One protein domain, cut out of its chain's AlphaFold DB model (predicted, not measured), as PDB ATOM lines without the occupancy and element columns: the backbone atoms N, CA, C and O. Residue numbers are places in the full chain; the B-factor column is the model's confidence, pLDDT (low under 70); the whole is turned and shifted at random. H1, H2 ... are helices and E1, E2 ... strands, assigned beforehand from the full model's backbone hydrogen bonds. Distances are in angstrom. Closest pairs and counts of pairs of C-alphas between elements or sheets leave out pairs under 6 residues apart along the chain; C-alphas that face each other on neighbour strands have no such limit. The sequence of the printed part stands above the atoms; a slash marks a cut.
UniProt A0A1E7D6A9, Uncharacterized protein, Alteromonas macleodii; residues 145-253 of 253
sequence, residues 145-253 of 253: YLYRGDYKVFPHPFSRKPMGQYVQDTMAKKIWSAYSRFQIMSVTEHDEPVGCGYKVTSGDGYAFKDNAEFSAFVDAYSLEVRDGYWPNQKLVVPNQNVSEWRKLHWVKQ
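AT A GLANCE: This is residues 145 to 253 of the 253 residues of an uncharacterized protein of Alteromonas macleodii (UniProt A0A1E7D6A9). Two small sheets stand at the two ends of the longest axis, with helix H2 between them: the twisted sheet E4 E3 E6 E5 at one end and the sheet E2 E1 E7 at the other. A second helix, H1, also spans from E2 to E3, and a long loop, residues 154 to 169, leads into it. The printed part has 109 residues, with two named helices and seven named strands in the order E1 E2 H1 E3 E4 H2 E5 E6 E7; both sheets are antiparallel in the orders given. The class is mixed, helices and strands, and the whole is compact, with a radius of gyration of the C-alphas of 14.3 A and spans of 45 by 32 by 21 A.

IN THESE COORDINATES: E1, residues 145 to 148, begins at C-alpha 145 at (55.305, 170.924, 100.566). E2 is residues 151 to 153. H1, residues 170 to 180, is 15.2 A long. E3, residues 185 to 194, is 19.2 A from first to last C-alpha and bends by 109 degrees at residue 191. E4 is residues 198 to 201. H2, residues 211 to 220, is 13.9 A long and begins at C-alpha 211 at (39.969, 157.003, 95.623). E5 is residues 224 to 227, and E6, residues 233 to 237, is 13.0 A long. E7, residues 248 to 252, is 13.5 A long and ends at C-alpha 252 at (61.285, 168.659, 99.453).

HOW THE PARTS SIT: The sheet E4 E3 E6 E5 is strongly twisted. Its pairing is staggered: E3 pairs with E6 over residues 185 to 188, N 187 to O 234 being 2.9 A, and with E4 over residues 188 to 194, N 190 to O 199 being 2.8 A. E5 and E6 form a hairpin, with N 235 and O 226 2.8 A apart. H2 is on this sheet at a height of 7.9 A, only just over E5, with 3 of its C-alphas falling on that strand. H2 touches E4, the closest C-alphas being those of Val 200 and Asn 211, 6.8 A apart. H2 is also on the sheet E2 E1 E7, over none of its strands, and touches E2, the closest C-alphas being those of Tyr 151 and Ala 216, 5.4 A apart. In that sheet N 153 and O 146 of the hairpin E1 and E2 are 2.9 A apart, and N 147 and O 249 of E1 and E7 2.9 A. H1 only grazes the larger sheet with its residues 174 to 179, and H1 and H2 are apart. In both helices every O i to N i+4 pair is within hydrogen-bond range.

THE WHOLE: The two C-alphas farthest apart, those of Pro 162 and Tyr 229, are 45.3 A apart. The printed part has no cut and ends at the chain's last residue. The link from E2 to H1, 16 residues, is long. The mean pLDDT of the printed part is 83.2; residues 154 to 168 and residue 253 are under 70.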
ATOM      1  N   TYR A 145      56.729 171.146 100.405       75.31
ATOM      2  CA  TYR A 145      55.305 170.924 100.566       75.31
ATOM      3  C   TYR A 145      55.049 170.292 101.931       75.31
ATOM      4  O   TYR A 145      55.833 169.471 102.405       75.31
ATOM      5  N   LEU A 146      53.957 170.704 102.569       79.12
ATOM      6  CA  LEU A 146      53.535 170.140 103.842       79.12
ATOM      7  C   LEU A 146      52.667 168.913 103.580       79.12
ATOM      8  O   LEU A 146      51.732 168.973 102.779       79.12
ATOM      9  N   TYR A 147      52.966 167.828 104.277       82.62
ATOM     10  CA  TYR A 147      52.220 166.584 104.196       82.62
ATOM     11  C   TYR A 147      51.752 166.140 105.575       82.62
ATOM     12  O   TYR A 147      52.396 166.407 106.594       82.62
ATOM     13  N   ARG A 148      50.628 165.426 105.584       85.81
ATOM     14  CA  ARG A 148      50.160 164.636 106.718       85.81
ATOM     15  C   ARG A 148      50.144 163.171 106.291       85.81
ATOM     16  O   ARG A 148      49.226 162.730 105.610       85.81
ATOM     17  N   GLY A 149      51.190 162.423 106.637       85.44
ATOM     18  CA  GLY A 149      51.440 161.133 105.983       85.44
ATOM     19  C   GLY A 149      51.673 161.315 104.483       85.44
ATOM     20  O   GLY A 149      52.461 162.164 104.095       85.44
ATOM     21  N   ASP A 150      50.950 160.572 103.653       85.19
ATOM     22  CA  ASP A 150      51.071 160.660 102.189       85.19
ATOM     23  C   ASP A 150      50.117 161.704 101.576       85.19
ATOM     24  O   ASP A 150      50.115 161.939 100.367       85.19
ATOM     25  N   TYR A 151      49.308 162.367 102.410       87.06
ATOM     26  CA  TYR A 151      48.330 163.355 101.976       87.06
ATOM     27  C   TYR A 151      48.925 164.769 101.934       87.06
ATOM     28  O   TYR A 151      49.434 165.282 102.936       87.06
ATOM     29  N   LYS A 152      48.839 165.419 100.767       82.06
ATOM     30  CA  LYS A 152      49.360 166.773 100.542       82.06
ATOM     31  C   LYS A 152      48.440 167.824 101.165       82.06
ATOM     32  O   LYS A 152      47.271 167.934 100.807       82.06
ATOM     33  N   VAL A 153      48.993 168.673 102.027       78.19
ATOM     34  CA  VAL A 153      48.282 169.822 102.598       78.19
ATOM     35  C   VAL A 153      48.439 171.027 101.668       78.19
ATOM     36  O   VAL A 153      49.551 171.428 101.316       78.19
ATOM     37  N   PHE A 154      47.320 171.618 101.245       67.00
ATOM     38  CA  PHE A 154      47.340 172.742 100.311       67.00
ATOM     39  C   PHE A 154      47.810 174.047 100.982       67.00
ATOM     40  O   PHE A 154      47.345 174.377 102.077       67.00
ATOM     41  N   PRO A 155      48.686 174.834 100.327       55.34
ATOM     42  CA  PRO A 155      49.048 176.165 100.802       55.34
ATOM     43  C   PRO A 155      47.856 177.125 100.697       55.34
ATOM     44  O   PRO A 155      46.974 176.967  99.849       55.34
ATOM     45  N   HIS A 156      47.839 178.166 101.533       51.84
ATOM     46  CA  HIS A 156      46.831 179.219 101.433       51.84
ATOM     47  C   HIS A 156      46.919 179.895 100.045       51.84
ATOM     48  O   HIS A 156      48.003 180.345  99.672       51.84
ATOM     49  N   PRO A 157      45.817 180.050  99.284       46.31
ATOM     50  CA  PRO A 157      45.853 180.502  97.882       46.31
ATOM     51  C   PRO A 157      46.441 181.911  97.678       46.31
ATOM     52  O   PRO A 157      46.823 182.281  96.572       46.31
ATOM     53  N   PHE A 158      46.558 182.696  98.752       48.69
ATOM     54  CA  PHE A 158      47.173 184.028  98.749       48.69
ATOM     55  C   PHE A 158      48.604 184.065  99.315       48.69
ATOM     56  O   PHE A 158      49.152 185.152  99.514       48.69
ATOM     57  N   SER A 159      49.239 182.918  99.583       49.44
ATOM     58  CA  SER A 159      50.623 182.874 100.063       49.44
ATOM     59  C   SER A 159      51.608 183.157  98.919       49.44
ATOM     60  O   SER A 159      52.293 182.273  98.423       49.44
ATOM     61  N   ARG A 160      51.708 184.423  98.502       47.12
ATOM     62  CA  ARG A 160      52.780 184.907  97.606       47.12
ATOM     63  C   ARG A 160      54.108 185.156  98.339       47.12
ATOM     64  O   ARG A 160      54.998 185.794  97.787       47.12
ATOM     65  N   LYS A 161      54.225 184.741  99.603       47.38
ATOM     66  CA  LYS A 161      55.432 184.964 100.405       47.38
ATOM     67  C   LYS A 161      56.433 183.814 100.228       47.38
ATOM     68  O   LYS A 161      55.990 182.677 100.071       47.38
ATOM     69  N   PRO A 162      57.749 184.090 100.315       47.69
ATOM     70  CA  PRO A 162      58.772 183.055 100.451       47.69
ATOM     71  C   PRO A 162      58.482 182.135 101.650       47.69
ATOM     72  O   PRO A 162      57.795 182.547 102.586       47.69
ATOM     73  N   MET A 163      58.998 180.903 101.579       50.69
ATOM     74  CA  MET A 163      58.793 179.748 102.472       50.69
ATOM     75  C   MET A 163      58.184 180.000 103.869       50.69
ATOM     76  O   MET A 163      58.667 180.803 104.663       50.69
ATOM     77  N   GLY A 164      57.189 179.174 104.222       50.09
ATOM     78  CA  GLY A 164      56.916 178.805 105.617       50.09
ATOM     79  C   GLY A 164      56.022 179.725 106.451       50.09
ATOM     80  O   GLY A 164      55.696 179.366 107.576       50.09
ATOM     81  N   GLN A 165      55.575 180.879 105.947       49.59
ATOM     82  CA  GLN A 165      54.819 181.811 106.801       49.59
ATOM     83  C   GLN A 165      53.310 181.528 106.925       49.59
ATOM     84  O   GLN A 165      52.701 182.032 107.865       49.59
ATOM     85  N   TYR A 166      52.690 180.741 106.032       51.97
ATOM     86  CA  TYR A 166      51.225 180.541 106.033       51.97
ATOM     87  C   TYR A 166      50.759 179.163 105.544       51.97
ATOM     88  O   TYR A 166      49.730 179.069 104.869       51.97
ATOM     89  N   VAL A 167      51.491 178.085 105.839       59.97
ATOM     90  CA  VAL A 167      50.946 176.748 105.572       59.97
ATOM     91  C   VAL A 167      50.121 176.323 106.775       59.97
ATOM     92  O   VAL A 167      50.645 176.076 107.856       59.97
ATOM     93  N   GLN A 168      48.807 176.331 106.586       66.00
ATOM     94  CA  GLN A 168      47.846 175.859 107.568       66.00
ATOM     95  C   GLN A 168      47.267 174.552 107.067       66.00
ATOM     96  O   GLN A 168      46.874 174.445 105.904       66.00
ATOM     97  N   ASP A 169      47.161 173.585 107.967       78.38
ATOM     98  CA  ASP A 169      46.375 172.398 107.707       78.38
ATOM     99  C   ASP A 169      44.881 172.747 107.753       78.38
ATOM    100  O   ASP A 169      44.191 172.638 108.768       78.38
ATOM    101  N   THR A 170      44.398 173.256 106.623       76.31
ATOM    102  CA  THR A 170      43.002 173.654 106.436       76.31
ATOM    103  C   THR A 170      42.054 172.466 106.562       76.31
ATOM    104  O   THR A 170      40.925 172.649 107.018       76.31
ATOM    105  N   MET A 171      42.517 171.258 106.233       83.19
ATOM    106  CA  MET A 171      41.744 170.031 106.399       83.19
ATOM    107  C   MET A 171      41.633 169.646 107.874       83.19
ATOM    108  O   MET A 171      40.518 169.427 108.337       83.19
ATOM    109  N   ALA A 172      42.727 169.699 108.645       84.75
ATOM    110  CA  ALA A 172      42.692 169.520 110.103       84.75
ATOM    111  C   ALA A 172      41.690 170.468 110.760       84.75
ATOM    112  O   ALA A 172      40.884 170.051 111.587       84.75
ATOM    113  N   LYS A 173      41.714 171.751 110.372       81.62
ATOM    114  CA  LYS A 173      40.785 172.748 110.914       81.62
ATOM    115  C   LYS A 173      39.335 172.377 110.629       81.62
ATOM    116  O   LYS A 173      38.485 172.510 111.505       81.62
ATOM    117  N   LYS A 174      39.045 171.931 109.410       82.75
ATOM    118  CA  LYS A 174      37.687 171.554 109.034       82.75
ATOM    119  C   LYS A 174      37.232 170.253 109.705       82.75
ATOM    120  O   LYS A 174      36.105 170.214 110.177       82.75
ATOM    121  N   ILE A 175      38.098 169.244 109.826       87.69
ATOM    122  CA  ILE A 175      37.807 168.008 110.576       87.69
ATOM    123  C   ILE A 175      37.534 168.331 112.043       87.69
ATOM    124  O   ILE A 175      36.558 167.850 112.606       87.69
ATOM    125  N   TRP A 176      38.354 169.195 112.644       85.44
ATOM    126  CA  TRP A 176      38.162 169.638 114.020       85.44
ATOM    127  C   TRP A 176      36.858 170.416 114.204       85.44
ATOM    128  O   TRP A 176      36.136 170.169 115.160       85.44
ATOM    129  N   SER A 177      36.526 171.307 113.265       81.69
ATOM    130  CA  SER A 177      35.251 172.036 113.253       81.69
ATOM    131  C   SER A 177      34.050 171.102 113.078       81.69
ATOM    132  O   SER A 177      33.015 171.293 113.707       81.69
ATOM    133  N   ALA A 178      34.177 170.064 112.248       85.50
ATOM    134  CA  ALA A 178      33.138 169.054 112.106       85.50
ATOM    135  C   ALA A 178      32.976 168.261 113.411       85.50
ATOM    136  O   ALA A 178      31.859 168.101 113.890       85.50
ATOM    137  N   TYR A 179      34.080 167.839 114.036       85.56
ATOM    138  CA  TYR A 179      34.052 167.155 115.328       85.56
ATOM    139  C   TYR A 179      33.437 168.022 116.439       85.56
ATOM    140  O   TYR A 179      32.521 167.570 117.119       85.56
ATOM    141  N   SER A 180      33.878 169.278 116.587       79.25
ATOM    142  CA  SER A 180      33.395 170.198 117.632       79.25
ATOM    143  C   SER A 180      31.891 170.467 117.542       79.25
ATOM    144  O   SER A 180      31.256 170.845 118.526       79.25
ATOM    145  N   ARG A 181      31.317 170.250 116.356       78.69
ATOM    146  CA  ARG A 181      29.897 170.422 116.046       78.69
ATOM    147  C   ARG A 181      29.152 169.102 115.888       78.69
ATOM    148  O   ARG A 181      27.987 169.137 115.503       78.69
ATOM    149  N   PHE A 182      29.810 167.968 116.145       82.06
ATOM    150  CA  PHE A 182      29.249 166.629 115.972       82.06
ATOM    151  C   PHE A 182      28.637 166.443 114.572       82.06
ATOM    152  O   PHE A 182      27.538 165.921 114.393       82.06
ATOM    153  N   GLN A 183      29.346 166.927 113.553       85.12
ATOM    154  CA  GLN A 183      28.931 166.881 112.157       85.12
ATOM    155  C   GLN A 183      29.598 165.715 111.434       85.12
ATOM    156  O   GLN A 183      30.815 165.538 111.476       85.12
ATOM    157  N   ILE A 184      28.785 164.952 110.712       88.81
ATOM    158  CA  ILE A 184      29.254 163.949 109.757       88.81
ATOM    159  C   ILE A 184      29.472 164.658 108.424       88.81
ATOM    160  O   ILE A 184      28.573 165.333 107.920       88.81
ATOM    161  N   MET A 185      30.656 164.497 107.843       90.62
ATOM    162  CA  MET A 185      30.943 165.031 106.513       90.62
ATOM    163  C   MET A 185      30.449 164.040 105.459       90.62
ATOM    164  O   MET A 185      30.538 162.829 105.645       90.62
ATOM    165  N   SER A 186      29.957 164.534 104.326       92.00
ATOM    166  CA  SER A 186      29.535 163.676 103.214       92.00
ATOM    167  C   SER A 186      30.437 163.895 102.009       92.00
ATOM    168  O   SER A 186      30.670 165.034 101.598       92.00
ATOM    169  N   VAL A 187      30.880 162.801 101.394       94.69
ATOM    170  CA  VAL A 187      31.526 162.809 100.078       94.69
ATOM    171  C   VAL A 187      30.705 161.982  99.090       94.69
ATOM    172  O   VAL A 187      29.983 161.061  99.468       94.69
ATOM    173  N   THR A 188      30.813 162.337  97.821       95.69
ATOM    174  CA  THR A 188      30.198 161.670  96.684       95.69
ATOM    175  C   THR A 188      31.310 161.171  95.780       95.69
ATOM    176  O   THR A 188      32.161 161.956  95.355       95.69
ATOM    177  N   GLU A 189      31.297 159.876  95.507       95.88
ATOM    178  CA  GLU A 189      32.099 159.238  94.475       95.88
ATOM    179  C   GLU A 189      31.382 159.374  93.126       95.88
ATOM    180  O   GLU A 189      30.158 159.235  93.026       95.88
ATOM    181  N   HIS A 190      32.137 159.695  92.082       94.56
ATOM    182  CA  HIS A 190      31.619 159.886  90.733       94.56
ATOM    183  C   HIS A 190      32.190 158.822  89.810       94.56
ATOM    184  O   HIS A 190      33.401 158.592  89.795       94.56
ATOM    185  N   ASP A 191      31.319 158.226  88.997       93.31
ATOM    186  CA  ASP A 191      31.724 157.248  87.983       93.31
ATOM    187  C   ASP A 191      32.733 157.868  86.999       93.31
ATOM    188  O   ASP A 191      33.777 157.285  86.687       93.31
ATOM    189  N   GLU A 192      32.459 159.111  86.589       93.00
ATOM    190  CA  GLU A 192      33.308 159.918  85.715       93.00
ATOM    191  C   GLU A 192      33.858 161.151  86.447       93.00
ATOM    192  O   GLU A 192      33.169 161.717  87.300       93.00
ATOM    193  N   PRO A 193      35.080 161.620  86.122       92.88
ATOM    194  CA  PRO A 193      35.636 162.818  86.739       92.88
ATOM    195  C   PRO A 193      34.751 164.052  86.520       92.88
ATOM    196  O   PRO A 193      34.357 164.365  85.396       92.88
ATOM    197  N   VAL A 194      34.504 164.808  87.588       89.25
ATOM    198  CA  VAL A 194      33.707 166.041  87.572       89.25
ATOM    199  C   VAL A 194      34.570 167.279  87.811       89.25
ATOM    200  O   VAL A 194      35.638 167.227  88.430       89.25
ATOM    201  N   GLY A 195      34.104 168.430  87.316       84.62
ATOM    202  CA  GLY A 195      34.786 169.714  87.481       84.62
ATOM    203  C   GLY A 195      36.207 169.691  86.912       84.62
ATOM    204  O   GLY A 195      36.401 169.469  85.720       84.62
ATOM    205  N   CYS A 196      37.208 169.903  87.768       85.19
ATOM    206  CA  CYS A 196      38.627 169.909  87.395       85.19
ATOM    207  C   CYS A 196      39.270 168.505  87.387       85.19
ATOM    208  O   CYS A 196      40.458 168.379  87.678       85.19
ATOM    209  N   GLY A 197      38.500 167.460  87.072       90.88
ATOM    210  CA  GLY A 197      38.995 166.082  86.995       90.88
ATOM    211  C   GLY A 197      39.002 165.334  88.331       90.88
ATOM    212  O   GLY A 197      39.857 164.478  88.536       90.88
ATOM    213  N   TYR A 198      38.077 165.654  89.239       93.88
ATOM    214  CA  TYR A 198      37.958 164.993  90.541       93.88
ATOM    215  C   TYR A 198      36.965 163.831  90.494       93.88
ATOM    216  O   TYR A 198      35.905 163.964  89.885       93.88
ATOM    217  N   LYS A 199      37.276 162.719  91.167       96.12
ATOM    218  CA  LYS A 199      36.381 161.552  91.276       96.12
ATOM    219  C   LYS A 199      35.685 161.422  92.623       96.12
ATOM    220  O   LYS A 199      34.674 160.739  92.706       96.12
ATOM    221  N   VAL A 200      36.173 162.095  93.661       95.19
ATOM    222  CA  VAL A 200      35.501 162.143  94.966       95.19
ATOM    223  C   VAL A 200      35.352 163.602  95.367       95.19
ATOM    224  O   VAL A 200      36.339 164.333  95.388       95.19
ATOM    225  N   THR A 201      34.138 164.059  95.665       93.81
ATOM    226  CA  THR A 201      33.881 165.463  96.031       93.81
ATOM    227  C   THR A 201      32.914 165.588  97.196       93.81
ATOM    228  O   THR A 201      32.053 164.740  97.371       93.81
ATOM    229  N   SER A 202      32.961 166.695  97.925       89.50
ATOM    230  CA  SER A 202      31.999 167.030  98.976       89.50
ATOM    231  C   SER A 202      31.322 168.369  98.714       89.50
ATOM    232  O   SER A 202      31.953 169.295  98.197       89.50
ATOM    233  N   GLY A 203      30.071 168.503  99.164       78.75
ATOM    234  CA  GLY A 203      29.383 169.796  99.248       78.75
ATOM    235  C   GLY A 203      30.108 170.816 100.140       78.75
ATOM    236  O   GLY A 203      29.967 172.017  99.932       78.75
ATOM    237  N   ASP A 204      30.966 170.349 101.052       71.44
ATOM    238  CA  ASP A 204      31.753 171.174 101.978       71.44
ATOM    239  C   ASP A 204      33.090 171.663 101.375       71.44
ATOM    240  O   ASP A 204      33.945 172.245 102.062       71.44
ATOM    241  N   GLY A 205      33.280 171.449 100.066       74.56
ATOM    242  CA  GLY A 205      34.401 171.980  99.291       74.56
ATOM    243  C   GLY A 205      35.685 171.155  99.378       74.56
ATOM    244  O   GLY A 205      36.772 171.725  99.295       74.56
ATOM    245  N   TYR A 206      35.573 169.838  99.567       82.44
ATOM    246  CA  TYR A 206      36.682 168.889  99.406       82.44
ATOM    247  C   TYR A 206      36.587 168.206  98.047       82.44
ATOM    248  O   TYR A 206      35.483 167.909  97.586       82.44
ATOM    249  N   ALA A 207      37.728 167.934  97.422       89.25
ATOM    250  CA  ALA A 207      37.778 167.200  96.171       89.25
ATOM    251  C   ALA A 207      39.092 166.420  96.061       89.25
ATOM    252  O   ALA A 207      40.150 166.953  96.388       89.25
ATOM    253  N   PHE A 208      39.002 165.179  95.593       92.25
ATOM    254  CA  PHE A 208      40.113 164.248  95.430       92.25
ATOM    255  C   PHE A 208      40.099 163.710  93.999       92.25
ATOM    256  O   PHE A 208      39.033 163.446  93.423       92.25
ATOM    257  N   LYS A 209      41.279 163.596  93.387       92.44
ATOM    258  CA  LYS A 209      41.439 163.147  91.997       92.44
ATOM    259  C   LYS A 209      40.944 161.721  91.813       92.44
ATOM    260  O   LYS A 209      40.347 161.408  90.788       92.44
ATOM    261  N   ASP A 210      41.161 160.886  92.818       93.81
ATOM    262  CA  ASP A 210      40.797 159.480  92.828       93.81
ATOM    263  C   ASP A 210      40.561 158.963  94.258       93.81
ATOM    264  O   ASP A 210      40.713 159.682  95.251       93.81
ATOM    265  N   ASN A 211      40.177 157.689  94.351       92.94
ATOM    266  CA  ASN A 211      39.969 157.003  95.623       92.94
ATOM    267  C   ASN A 211      41.265 156.793  96.418       92.94
ATOM    268  O   ASN A 211      41.191 156.621  97.633       92.94
ATOM    269  N   ALA A 212      42.439 156.809  95.778       94.38
ATOM    270  CA  ALA A 212      43.708 156.665  96.486       94.38
ATOM    271  C   ALA A 212      44.037 157.946  97.266       94.38
ATOM    272  O   ALA A 212      44.403 157.871  98.435       94.38
ATOM    273  N   GLU A 213      43.821 159.117  96.665       92.88
ATOM    274  CA  GLU A 213      43.974 160.408  97.341       92.88
ATOM    275  C   GLU A 213      42.945 160.579  98.472       92.88
ATOM    276  O   GLU A 213      43.300 161.040  99.559       92.88
ATOM    277  N   PHE A 214      41.696 160.134  98.266       94.44
ATOM    278  CA  PHE A 214      40.690 160.092  99.335       94.44
ATOM    279  C   PHE A 214      41.087 159.137 100.473       94.44
ATOM    280  O   PHE A 214      40.974 159.501 101.642       94.44
ATOM    281  N   SER A 215      41.607 157.947 100.159       95.38
ATOM    282  CA  SER A 215      42.064 156.986 101.176       95.38
ATOM    283  C   SER A 215      43.256 157.526 101.969       95.38
ATOM    284  O   SER A 215      43.269 157.441 103.192       95.38
ATOM    285  N   ALA A 216      44.215 158.178 101.301       94.50
ATOM    286  CA  ALA A 216      45.338 158.834 101.967       94.50
ATOM    287  C   ALA A 216      44.870 159.940 102.927       94.50
ATOM    288  O   ALA A 216      45.429 160.087 104.012       94.50
ATOM    289  N   PHE A 217      43.832 160.696 102.553       93.06
ATOM    290  CA  PHE A 217      43.183 161.661 103.439       93.06
ATOM    291  C   PHE A 217      42.544 160.983 104.659       93.06
ATOM    292  O   PHE A 217      42.802 161.401 105.785       93.06
ATOM    293  N   VAL A 218      41.754 159.926 104.460       95.25
ATOM    294  CA  VAL A 218      41.117 159.166 105.551       95.25
ATOM    295  C   VAL A 218      42.165 158.642 106.539       95.25
ATOM    296  O   VAL A 218      42.047 158.883 107.741       95.25
ATOM    297  N   ASP A 219      43.236 158.033 106.030       95.62
ATOM    298  CA  ASP A 219      44.335 157.491 106.835       95.62
ATOM    299  C   ASP A 219      45.153 158.580 107.544       95.62
ATOM    300  O   ASP A 219      45.677 158.362 108.638       95.62
ATOM    301  N   ALA A 220      45.306 159.759 106.933       93.38
ATOM    302  CA  ALA A 220      46.087 160.858 107.496       93.38
ATOM    303  C   ALA A 220      45.483 161.407 108.795       93.38
ATOM    304  O   ALA A 220      46.228 161.818 109.691       93.38
ATOM    305  N   TYR A 221      44.154 161.404 108.903       92.94
ATOM    306  CA  TYR A 221      43.419 161.909 110.065       92.94
ATOM    307  C   TYR A 221      42.727 160.799 110.865       92.94
ATOM    308  O   TYR A 221      41.935 161.102 111.757       92.94
ATOM    309  N   SER A 222      43.025 159.530 110.564       94.62
ATOM    310  CA  SER A 222      42.437 158.362 111.231       94.62
ATOM    311  C   SER A 222      40.907 158.448 111.283       94.62
ATOM    312  O   SER A 222      40.306 158.330 112.351       94.62
ATOM    313  N   LEU A 223      40.291 158.755 110.136       94.69
ATOM    314  CA  LEU A 223      38.846 158.959 110.000       94.69
ATOM    315  C   LEU A 223      38.119 157.626 109.833       94.69
ATOM    316  O   LEU A 223      38.634 156.694 109.219       94.69
ATOM    317  N   GLU A 224      36.879 157.564 110.308       95.38
ATOM    318  CA  GLU A 224      35.985 156.450 110.008       95.38
ATOM    319  C   GLU A 224      35.140 156.785 108.772       95.38
ATOM    320  O   GLU A 224      34.622 157.897 108.634       95.38
ATOM    321  N   VAL A 225      34.986 155.814 107.868       95.50
ATOM    322  CA  VAL A 225      34.156 155.942 106.664       95.50
ATOM    323  C   VAL A 225      33.039 154.909 106.699       95.50
ATOM    324  O   VAL A 225      33.291 153.715 106.860       95.50
ATOM    325  N   ARG A 226      31.802 155.369 106.507       94.44
ATOM    326  CA  ARG A 226      30.602 154.532 106.379       94.44
ATOM    327  C   ARG A 226      29.938 154.749 105.024       94.44
ATOM    328  O   ARG A 226      30.111 155.794 104.396       94.44
ATOM    329  N   ASP A 227      29.145 153.778 104.591       94.06
ATOM    330  CA  ASP A 227      28.274 153.955 103.431       94.06
ATOM    331  C   ASP A 227      27.141 154.936 103.753       94.06
ATOM    332  O   ASP A 227      26.583 154.938 104.853       94.06
ATOM    333  N   GLY A 228      26.844 155.815 102.797       91.06
ATOM    334  CA  GLY A 228      25.737 156.754 102.881       91.06
ATOM    335  C   GLY A 228      24.411 156.145 102.441       91.06
ATOM    336  O   GLY A 228      24.291 154.956 102.158       91.06
ATOM    337  N   TYR A 229      23.394 157.001 102.362       89.62
ATOM    338  CA  TYR A 229      22.074 156.597 101.883       89.62
ATOM    339  C   TYR A 229      22.095 156.269 100.382       89.62
ATOM    340  O   TYR A 229      21.402 155.360  99.927       89.62
ATOM    341  N   TRP A 230      22.896 157.006  99.610       91.75
ATOM    342  CA  TRP A 230      23.067 156.764  98.178       91.75
ATOM    343  C   TRP A 230      24.250 155.824  97.912       91.75
ATOM    344  O   TRP A 230      25.257 155.926  98.611       91.75
ATOM    345  N   PRO A 231      24.195 154.968  96.871       92.00
ATOM    346  CA  PRO A 231      25.259 153.997  96.583       92.00
ATOM    347  C   PRO A 231      26.653 154.608  96.404       92.00
ATOM    348  O   PRO A 231      27.655 153.975  96.719       92.00
ATOM    349  N   ASN A 232      26.715 155.840  95.904       94.19
ATOM    350  CA  ASN A 232      27.952 156.572  95.664       94.19
ATOM    351  C   ASN A 232      28.259 157.613  96.754       94.19
ATOM    352  O   ASN A 232      29.139 158.453  96.586       94.19
ATOM    353  N   GLN A 233      27.519 157.606  97.860       94.62
ATOM    354  CA  GLN A 233      27.749 158.496  98.988       94.62
ATOM    355  C   GLN A 233      28.560 157.769 100.060       94.62
ATOM    356  O   GLN A 233      28.228 156.650 100.449       94.62
ATOM    357  N   LYS A 234      29.580 158.440 100.593       94.94
ATOM    358  CA  LYS A 234      30.297 158.005 101.793       94.94
ATOM    359  C   LYS A 234      30.153 159.056 102.886       94.94
ATOM    360  O   LYS A 234      30.225 160.260 102.626       94.94
ATOM    361  N   LEU A 235      29.944 158.585 104.105       93.88
ATOM    362  CA  LEU A 235      29.888 159.386 105.318       93.88
ATOM    363  C   LEU A 235      31.249 159.310 106.000       93.88
ATOM    364  O   LEU A 235      31.733 158.220 106.294       93.88
ATOM    365  N   VAL A 236      31.866 160.460 106.236       94.06
ATOM    366  CA  VAL A 236      33.174 160.582 106.875       94.06
ATOM    367  C   VAL A 236      32.963 161.132 108.278       94.06
ATOM    368  O   VAL A 236      32.544 162.279 108.461       94.06
ATOM    369  N   VAL A 237      33.232 160.291 109.271       93.00
ATOM    370  CA  VAL A 237      33.088 160.619 110.689       93.00
ATOM    371  C   VAL A 237      34.411 161.218 111.180       93.00
ATOM    372  O   VAL A 237      35.460 160.579 111.044       93.00
ATOM    373  N   PRO A 238      34.403 162.452 111.715       91.31
ATOM    374  CA  PRO A 238      35.621 163.104 112.170       91.31
ATOM    375  C   PRO A 238      36.168 162.437 113.442       91.31
ATOM    376  O   PRO A 238      35.411 162.099 114.351       91.31
ATOM    377  N   ASN A 239      37.493 162.287 113.525       88.25
ATOM    378  CA  ASN A 239      38.165 161.724 114.695       88.25
ATOM    379  C   ASN A 239      38.595 162.821 115.680       88.25
ATOM    380  O   ASN A 239      39.341 163.732 115.323       88.25
ATOM    381  N   GLN A 240      38.156 162.694 116.933       80.38
ATOM    382  CA  GLN A 240      38.489 163.600 118.033       80.38
ATOM    383  C   GLN A 240      39.899 163.418 118.594       80.38
ATOM    384  O   GLN A 240      40.465 164.342 119.181       80.38
ATOM    385  N   ASN A 241      40.467 162.220 118.452       86.69
ATOM    386  CA  ASN A 241      41.754 161.894 119.029       86.69
ATOM    387  C   ASN A 241      42.875 162.396 118.117       86.69
ATOM    388  O   ASN A 241      43.459 161.659 117.330       86.69
ATOM    389  N   VAL A 242      43.206 163.678 118.259       84.31
ATOM    390  CA  VAL A 242      44.244 164.353 117.463       84.31
ATOM    391  C   VAL A 242      45.615 163.667 117.572       84.31
ATOM    392  O   VAL A 242      46.445 163.809 116.676       84.31
ATOM    393  N   SER A 243      45.861 162.889 118.633       86.38
ATOM    394  CA  SER A 243      47.097 162.107 118.779       86.38
ATOM    395  C   SER A 243      47.192 160.903 117.832       86.38
ATOM    396  O   SER A 243      48.296 160.437 117.560       86.38
ATOM    397  N   GLU A 244      46.062 160.430 117.300       90.69
ATOM    398  CA  GLU A 244      46.003 159.375 116.282       90.69
ATOM    399  C   GLU A 244      46.197 159.917 114.866       90.69
ATOM    400  O   GLU A 244      46.391 159.138 113.934       90.69
ATOM    401  N   TRP A 245      46.133 161.238 114.670       91.25
ATOM    402  CA  TRP A 245      46.388 161.831 113.363       91.25
ATOM    403  C   TRP A 245      47.871 161.681 113.027       91.25
ATOM    404  O   TRP A 245      48.744 161.892 113.876       91.25
ATOM    405  N   ARG A 246      48.186 161.380 111.762       90.25
ATOM    406  CA  ARG A 246      49.585 161.363 111.318       90.25
ATOM    407  C   ARG A 246      50.195 162.742 111.551       90.25
ATOM    408  O   ARG A 246      49.534 163.755 111.336       90.25
ATOM    409  N   LYS A 247      51.450 162.802 111.986       86.31
ATOM    410  CA  LYS A 247      52.137 164.076 112.229       86.31
ATOM    411  C   LYS A 247      52.444 164.810 110.923       86.31
ATOM    412  O   LYS A 247      52.645 164.196 109.869       86.31
ATOM    413  N   LEU A 248      52.453 166.139 111.006       83.00
ATOM    414  CA  LEU A 248      52.818 166.993 109.882       83.00
ATOM    415  C   LEU A 248      54.330 166.959 109.659       83.00
ATOM    416  O   LEU A 248      55.091 167.121 110.614       83.00
ATOM    417  N   HIS A 249      54.747 166.817 108.402       79.94
ATOM    418  CA  HIS A 249      56.153 166.857 108.005       79.94
ATOM    419  C   HIS A 249      56.333 167.558 106.653       79.94
ATOM    420  O   HIS A 249      55.419 167.628 105.827       79.94
ATOM    421  N   TRP A 250      57.524 168.114 106.441       78.44
ATOM    422  CA  TRP A 250      57.868 168.847 105.227       78.44
ATOM    423  C   TRP A 250      58.621 167.948 104.251       78.44
ATOM    424  O   TRP A 250      59.642 167.364 104.602       78.44
ATOM    425  N   VAL A 251      58.156 167.891 103.005       77.56
ATOM    426  CA  VAL A 251      58.798 167.132 101.926       77.56
ATOM    427  C   VAL A 251      59.348 168.101 100.890       77.56
ATOM    428  O   VAL A 251      58.629 168.979 100.410       77.56
ATOM    429  N   LYS A 252      60.626 167.932 100.542       75.94
ATOM    430  CA  LYS A 252      61.285 168.659  99.453       75.94
ATOM    431  C   LYS A 252      60.935 168.005  98.112       75.94
ATOM    432  O   LYS A 252      61.072 166.787  98.000       75.94
ATOM    433  N   GLN A 253      60.494 168.795  97.132       69.88
ATOM    434  CA  GLN A 253      60.289 168.361  95.741       69.88
ATOM    435  C   GLN A 253      61.396 168.872  94.822       69.88
ATOM    436  O   GLN A 253      61.950 169.964  95.097       69.88
TER     437      GLN A 253